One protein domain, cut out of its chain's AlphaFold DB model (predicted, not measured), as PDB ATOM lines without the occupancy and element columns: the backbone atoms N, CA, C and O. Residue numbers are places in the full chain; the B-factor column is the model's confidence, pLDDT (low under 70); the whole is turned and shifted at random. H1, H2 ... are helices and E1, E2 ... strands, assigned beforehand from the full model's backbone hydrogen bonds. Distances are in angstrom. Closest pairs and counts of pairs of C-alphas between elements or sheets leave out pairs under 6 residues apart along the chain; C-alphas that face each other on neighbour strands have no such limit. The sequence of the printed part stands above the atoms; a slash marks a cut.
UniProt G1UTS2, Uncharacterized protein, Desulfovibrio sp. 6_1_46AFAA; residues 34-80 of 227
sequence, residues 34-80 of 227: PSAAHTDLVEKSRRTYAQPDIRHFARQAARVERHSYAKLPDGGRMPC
ATOM      1  N   PRO A  34     128.229  98.000 110.602       95.62
ATOM      2  CA  PRO A  34     127.592  96.764 110.171       95.62
ATOM      3  C   PRO A  34     127.884  95.580 111.094       95.62
ATOM      4  O   PRO A  34     127.051  94.692 111.236       95.62
ATOM      5  N   SER A  35     129.037  95.574 111.769       94.62
ATOM      6  CA  SER A  35     129.384  94.524 112.731       94.62
ATOM      7  C   SER A  35     128.520  94.548 113.995       94.62
ATOM      8  O   SER A  35     128.383  93.506 114.629       94.62
ATOM      9  N   ALA A  36     127.957  95.705 114.362       94.44
ATOM     10  CA  ALA A  36     127.102  95.864 115.540       94.44
ATOM     11  C   ALA A  36     125.606  95.858 115.180       94.44
ATOM     12  O   ALA A  36     124.807  95.268 115.897       94.44
ATOM     13  N   ALA A  37     125.233  96.494 114.066       94.44
ATOM     14  CA  ALA A  37     123.840  96.706 113.674       94.44
ATOM     15  C   ALA A  37     123.228  95.557 112.844       94.44
ATOM     16  O   ALA A  37     122.011  95.535 112.654       94.44
ATOM     17  N   HIS A  38     124.047  94.620 112.346       93.62
ATOM     18  CA  HIS A  38     123.622  93.486 111.509       93.62
ATOM     19  C   HIS A  38     124.225  92.156 111.993       93.62
ATOM     20  O   HIS A  38     124.898  91.437 111.246       93.62
ATOM     21  N   THR A  39     124.040  91.831 113.275       92.38
ATOM     22  CA  THR A  39     124.571  90.597 113.884       92.38
ATOM     23  C   THR A  39     124.051  89.328 113.201       92.38
ATOM     24  O   THR A  39     124.797  88.360 113.058       92.38
ATOM     25  N   ASP A  40     122.824  89.360 112.686       94.81
ATOM     26  CA  ASP A  40     122.216  88.308 111.874       94.81
ATOM     27  C   ASP A  40     123.011  88.037 110.583       94.81
ATOM     28  O   ASP A  40     123.321  86.884 110.265       94.81
ATOM     29  N   LEU A  41     123.422  89.089 109.864       95.50
ATOM     30  CA  LEU A  41     124.255  88.964 108.666       95.50
ATOM     31  C   LEU A  41     125.677  88.515 109.009       95.50
ATOM     32  O   LEU A  41     126.263  87.724 108.265       95.50
ATOM     33  N   VAL A  42     126.225  88.957 110.145       94.81
ATOM     34  CA  VAL A  42     127.521  88.474 110.645       94.81
ATOM     35  C   VAL A  42     127.464  86.964 110.879       94.81
ATOM     36  O   VAL A  42     128.314  86.233 110.370       94.81
ATOM     37  N   GLU A  43     126.451  86.464 111.584       96.69
ATOM     38  CA  GLU A  43     126.275  85.027 111.807       96.69
ATOM     39  C   GLU A  43     126.031  84.255 110.511       96.69
ATOM     40  O   GLU A  43     126.665  83.220 110.285       96.69
ATOM     41  N   LYS A  44     125.168  84.770 109.630       97.81
ATOM     42  CA  LYS A  44     124.911  84.171 108.318       97.81
ATOM     43  C   LYS A  44     126.202  84.046 107.509       97.81
ATOM     44  O   LYS A  44     126.489  82.967 107.000       97.81
ATOM     45  N   SER A  45     127.013  85.104 107.451       97.44
ATOM     46  CA  SER A  45     128.291  85.089 106.731       97.44
ATOM     47  C   SER A  45     129.255  84.043 107.298       97.44
ATOM     48  O   SER A  45     129.860  83.296 106.533       97.44
ATOM     49  N   ARG A  46     129.344  83.901 108.629       97.00
ATOM     50  CA  ARG A  46     130.169  82.867 109.278       97.00
ATOM     51  C   ARG A  46     129.735  81.456 108.883       97.00
ATOM     52  O   ARG A  46     130.594  80.611 108.648       97.00
ATOM     53  N   ARG A  47     128.425  81.207 108.774       97.94
ATOM     54  CA  ARG A  47     127.893  79.924 108.284       97.94
ATOM     55  C   ARG A  47     128.256  79.693 106.816       97.94
ATOM     56  O   ARG A  47     128.646  78.583 106.473       97.94
ATOM     57  N   THR A  48     128.220  80.725 105.970       98.06
ATOM     58  CA  THR A  48     128.698  80.630 104.579       98.06
ATOM     59  C   THR A  48     130.185  80.265 104.515       98.06
ATOM     60  O   THR A  48     130.551  79.338 103.805       98.06
ATOM     61  N   TYR A  49     131.040  80.900 105.323       97.38
ATOM     62  CA  TYR A  49     132.469  80.554 105.414       97.38
ATOM     63  C   TYR A  49     132.748  79.142 105.958       97.38
ATOM     64  O   TYR A  49     133.885  78.675 105.869       97.38
ATOM     65  N   ALA A  50     131.755  78.465 106.540       96.62
ATOM     66  CA  ALA A  50     131.884  77.077 106.973       96.62
ATOM     67  C   ALA A  50     131.668  76.071 105.828       96.62
ATOM     68  O   ALA A  50     132.078  74.917 105.971       96.62
ATOM     69  N   GLN A  51     131.070  76.489 104.704       98.25
ATOM     70  CA  GLN A  51     130.892  75.638 103.522       98.25
ATOM     71  C   GLN A  51     132.266  75.232 102.955       98.25
ATOM     72  O   GLN A  51     133.162  76.078 102.915       98.25
ATOM     73  N   PRO A  52     132.493  73.957 102.576       98.12
ATOM     74  CA  PRO A  52     133.840  73.454 102.287       98.12
ATOM     75  C   PRO A  52     134.602  74.210 101.190       98.12
ATOM     76  O   PRO A  52     135.787  74.502 101.361       98.12
ATOM     77  N   ASP A  53     133.924  74.548 100.101       96.62
ATOM     78  CA  ASP A  53     134.439  75.276  98.940       96.62
ATOM     79  C   ASP A  53     134.793  76.728  99.291       96.62
ATOM     80  O   ASP A  53     135.935  77.155  99.095       96.62
ATOM     81  N   ILE A  54     133.872  77.457  99.928       98.12
ATOM     82  CA  ILE A  54     134.101  78.833 100.390       98.12
ATOM     83  C   ILE A  54     135.217  78.867 101.433       98.12
ATOM     84  O   ILE A  54     136.102  79.724 101.387       98.12
ATOM     85  N   ARG A  55     135.221  77.909 102.365       98.31
ATOM     86  CA  ARG A  55     136.262  77.779 103.386       98.31
ATOM     87  C   ARG A  55     137.622  77.535 102.751       98.31
ATOM     88  O   ARG A  55     138.608  78.116 103.204       98.31
ATOM     89  N   HIS A  56     137.700  76.668 101.743       98.44
ATOM     90  CA  HIS A  56     138.939  76.409 101.020       98.44
ATOM     91  C   HIS A  56     139.428  77.678 100.314       98.44
ATOM     92  O   HIS A  56     140.543  78.126 100.593       98.44
ATOM     93  N   PHE A  57     138.570  78.307  99.505       98.44
ATOM     94  CA  PHE A  57     138.874  79.535  98.768       98.44
ATOM     95  C   PHE A  57     139.382  80.645  99.701       98.44
ATOM     96  O   PHE A  57     140.474  81.186  99.516       98.44
ATOM     97  N   ALA A  58     138.643  80.924 100.778       98.31
ATOM     98  CA  ALA A  58     138.991  81.943 101.764       98.31
ATOM     99  C   ALA A  58     140.329  81.668 102.464       98.31
ATOM    100  O   ALA A  58     141.119  82.583 102.704       98.31
ATOM    101  N   ARG A  59     140.615  80.398 102.787       98.50
ATOM    102  CA  ARG A  59     141.887  80.007 103.408       98.50
ATOM    103  C   ARG A  59     143.063  80.227 102.469       98.50
ATOM    104  O   ARG A  59     144.102  80.690 102.936       98.50
ATOM    105  N   GLN A  60     142.925  79.897 101.185       98.62
ATOM    106  CA  GLN A  60     144.002  80.143 100.225       98.62
ATOM    107  C   GLN A  60     144.193  81.635  99.973       98.62
ATOM    108  O   GLN A  60     145.333  82.088  99.987       98.62
ATOM    109  N   ALA A  61     143.112  82.415  99.871       98.25
ATOM    110  CA  ALA A  61     143.194  83.868  99.738       98.25
ATOM    111  C   ALA A  61     143.989  84.498 100.899       98.25
ATOM    112  O   ALA A  61     144.972  85.200 100.667       98.25
ATOM    113  N   ALA A  62     143.653  84.152 102.148       98.38
ATOM    114  CA  ALA A  62     144.359  84.650 103.332       98.38
ATOM    115  C   ALA A  62     145.832  84.198 103.397       98.38
ATOM    116  O   ALA A  62     146.713  84.936 103.845       98.38
ATOM    117  N   ARG A  63     146.133  82.972 102.946       98.31
ATOM    118  CA  ARG A  63     147.513  82.471 102.864       98.31
ATOM    119  C   ARG A  63     148.317  83.215 101.808       98.31
ATOM    120  O   ARG A  63     149.466  83.560 102.072       98.31
ATOM    121  N   VAL A  64     147.749  83.443 100.627       98.25
ATOM    122  CA  VAL A  64     148.415  84.177  99.545       98.25
ATOM    123  C   VAL A  64     148.698  85.604  99.986       98.25
ATOM    124  O   VAL A  64     149.856  86.002  99.911       98.25
ATOM    125  N   GLU A  65     147.712  86.297 100.566       97.69
ATOM    126  CA  GLU A  65     147.893  87.633 101.148       97.69
ATOM    127  C   GLU A  65     149.079  87.645 102.117       97.69
ATOM    128  O   GLU A  65     150.007  88.435 101.965       97.69
ATOM    129  N   ARG A  66     149.113  86.718 103.085       96.69
ATOM    130  CA  ARG A  66     150.220  86.634 104.047       96.69
ATOM    131  C   ARG A  66     151.578  86.448 103.366       96.69
ATOM    132  O   ARG A  66     152.561  87.014 103.848       96.69
ATOM    133  N   HIS A  67     151.656  85.645 102.308       96.62
ATOM    134  CA  HIS A  67     152.894  85.382 101.569       96.62
ATOM    135  C   HIS A  67     153.256  86.474 100.552       96.62
ATOM    136  O   HIS A  67     154.375  86.461 100.045       96.62
ATOM    137  N   SER A  68     152.360  87.425 100.285       97.31
ATOM    138  CA  SER A  68     152.659  88.653  99.539       97.31
ATOM    139  C   SER A  68     153.405  89.695 100.382       97.31
ATOM    140  O   SER A  68     153.765  90.750  99.863       97.31
ATOM    141  N   TYR A  69     153.686  89.395 101.661       97.62
ATOM    142  CA  TYR A  69     154.529  90.203 102.541       97.62
ATOM    143  C   TYR A  69     155.741  89.421 103.061       97.62
ATOM    144  O   TYR A  69     155.608  88.365 103.695       97.62
ATOM    145  N   ALA A  70     156.927  90.004 102.897       96.12
ATOM    146  CA  ALA A  70     158.142  89.583 103.583       96.12
ATOM    147  C   ALA A  70     158.172  90.160 105.008       96.12
ATOM    148  O   ALA A  70     157.767  91.303 105.228       96.12
ATOM    149  N   LYS A  71     158.649  89.372 105.983       95.94
ATOM    150  CA  LYS A  71     158.923  89.857 107.343       95.94
ATOM    151  C   LYS A  71     160.325  90.461 107.368       95.94
ATOM    152  O   LYS A  71     161.267  89.815 106.917       95.94
ATOM    153  N   LEU A  72     160.446  91.673 107.892       95.38
ATOM    154  CA  LEU A  72     161.716  92.369 108.054       95.38
ATOM    155  C   LEU A  72     162.371  92.005 109.405       95.38
ATOM    156  O   LEU A  72     161.662  91.561 110.319       95.38
ATOM    157  N   PRO A  73     163.703  92.166 109.556       96.06
ATOM    158  CA  PRO A  73     164.410  91.851 110.804       96.06
ATOM    159  C   PRO A  73     163.886  92.602 112.036       96.06
ATOM    160  O   PRO A  73     163.876  92.052 113.132       96.06
ATOM    161  N   ASP A  74     163.389  93.825 111.847       95.19
ATOM    162  CA  ASP A  74     162.792  94.679 112.884       95.19
ATOM    163  C   ASP A  74     161.350  94.282 113.266       95.19
ATOM    164  O   ASP A  74     160.710  94.929 114.091       95.19
ATOM    165  N   GLY A  75     160.812  93.212 112.670       93.25
ATOM    166  CA  GLY A  75     159.433  92.769 112.869       93.25
ATOM    167  C   GLY A  75     158.414  93.436 111.940       93.25
ATOM    168  O   GLY A  75     157.250  93.017 111.938       93.25
ATOM    169  N   GLY A  76     158.839  94.399 111.118       94.38
ATOM    170  CA  GLY A  76     158.037  95.038 110.083       94.38
ATOM    171  C   GLY A  76     157.656  94.097 108.938       94.38
ATOM    172  O   GLY A  76     158.037  92.920 108.883       94.38
ATOM    173  N   ARG A  77     156.859  94.614 107.998       96.06
ATOM    174  CA  ARG A  77     156.423  93.884 106.799       96.06
ATOM    175  C   ARG A  77     156.631  94.730 105.551       96.06
ATOM    176  O   ARG A  77     156.328  95.917 105.566       96.06
ATOM    177  N   MET A  78     157.067  94.091 104.469       96.81
ATOM    178  CA  MET A  78     157.244  94.719 103.157       96.81
ATOM    179  C   MET A  78     156.477  93.928 102.090       96.81
ATOM    180  O   MET A  78     156.659  92.707 102.027       96.81
ATOM    181  N   PRO A  79     155.635  94.570 101.256       96.81
ATOM    182  CA  PRO A  79     155.047  93.913 100.092       96.81
ATOM    183  C   PRO A  79     156.145  93.362  99.178       96.81
ATOM    184  O   PRO A  79     157.092  94.072  98.850       96.81
ATOM    185  N   CYS A  80     156.033  92.099  98.774       96.81
ATOM    186  CA  CYS A  80     157.051  91.419  97.966       96.81
ATOM    187  C   CYS A  80     156.498  90.765  96.692       96.81
ATOM    188  O   CYS A  80     157.251  90.127  95.959       96.81
TER     189      CYS A  80
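Overview. This is residues 34 to 80 of the 227 residues of an uncharacterized protein of Desulfovibrio sp. 6_1_46AFAA (UniProt G1UTS2). A small two-stranded hairpin, E1 and E2, sits at one end of a long helix, H3, and at the other end of H3 the shorter helix H2 meets it near a corner, so that H2 and H3 make an open L. A single short helical turn, H1, lies at the far tip of H2, and residues 35 to 41 there stick out. The printed part has 47 residues, with three named helices and two named strands in the order H1, H2, H3, E1, E2; the sheet, E1 - E2, is antiparallel and the class is mostly helix. The whole is extended, with a radius of gyration of the C-alphas of 15.4 A, and flat, spanning 42 by 27 by 12 A.

Along the chain. Strand E1 is residues 69 to 71, 6.5 A from first to last C-alpha, and strand E2 is residues 77 to 79, 6.8 A long, ending with C-alpha 79 at (155.047, 93.913, 100.092). Helix H3 is residues 52 to 67, 22.5 A long, from C-alpha 52 at (133.840, 73.454, 102.287) to C-alpha 67 at (152.894, 85.382, 101.569). Helix H2 is residues 39 to 48, 14.2 A long. Helix H1 is residues 34 to 37, 5.1 A long, and begins with C-alpha 34 at (127.592, 96.764, 110.171).

Arrangement. E1 and E2 are a hairpin of antiparallel neighbours, with 149 degrees between their directions. The C-alphas of Ala 70 and Met 78, which face each other, are 5.2 A apart. N 70 and O 78 are within hydrogen-bond range at 2.9 A, and N 78 and O 70 at 3.0 A. A tight link of 1 residue joins H3 to E1, while H3 and E2 are apart. H2 and H3 are close but not clearly touching, the closest C-alphas being those of Thr 48 and Ile 54, 7.1 A apart. Their lines are about perpendicular, at 85 degrees. H1 and H2 are close but not clearly touching, the closest C-alphas being those of Ser 35 and Val 42, 6.7 A apart. H1 and H2 are each apart from both strands. In H2 and H3 every O i to N i+4 pair is within hydrogen-bond range; H1 is too short for such a pair.

Size, cuts and confidence. The two C-alphas farthest apart are those of Asp 40 and Pro 73, at 42.4 A. Residues 35 to 41 stand free, of which 35 to 37 belong to H1 and 39 to 41 to H2. The printed part has no cut, and its four links are tight. The mean pLDDT of the printed part is 96.7, and no printed residue is under 70.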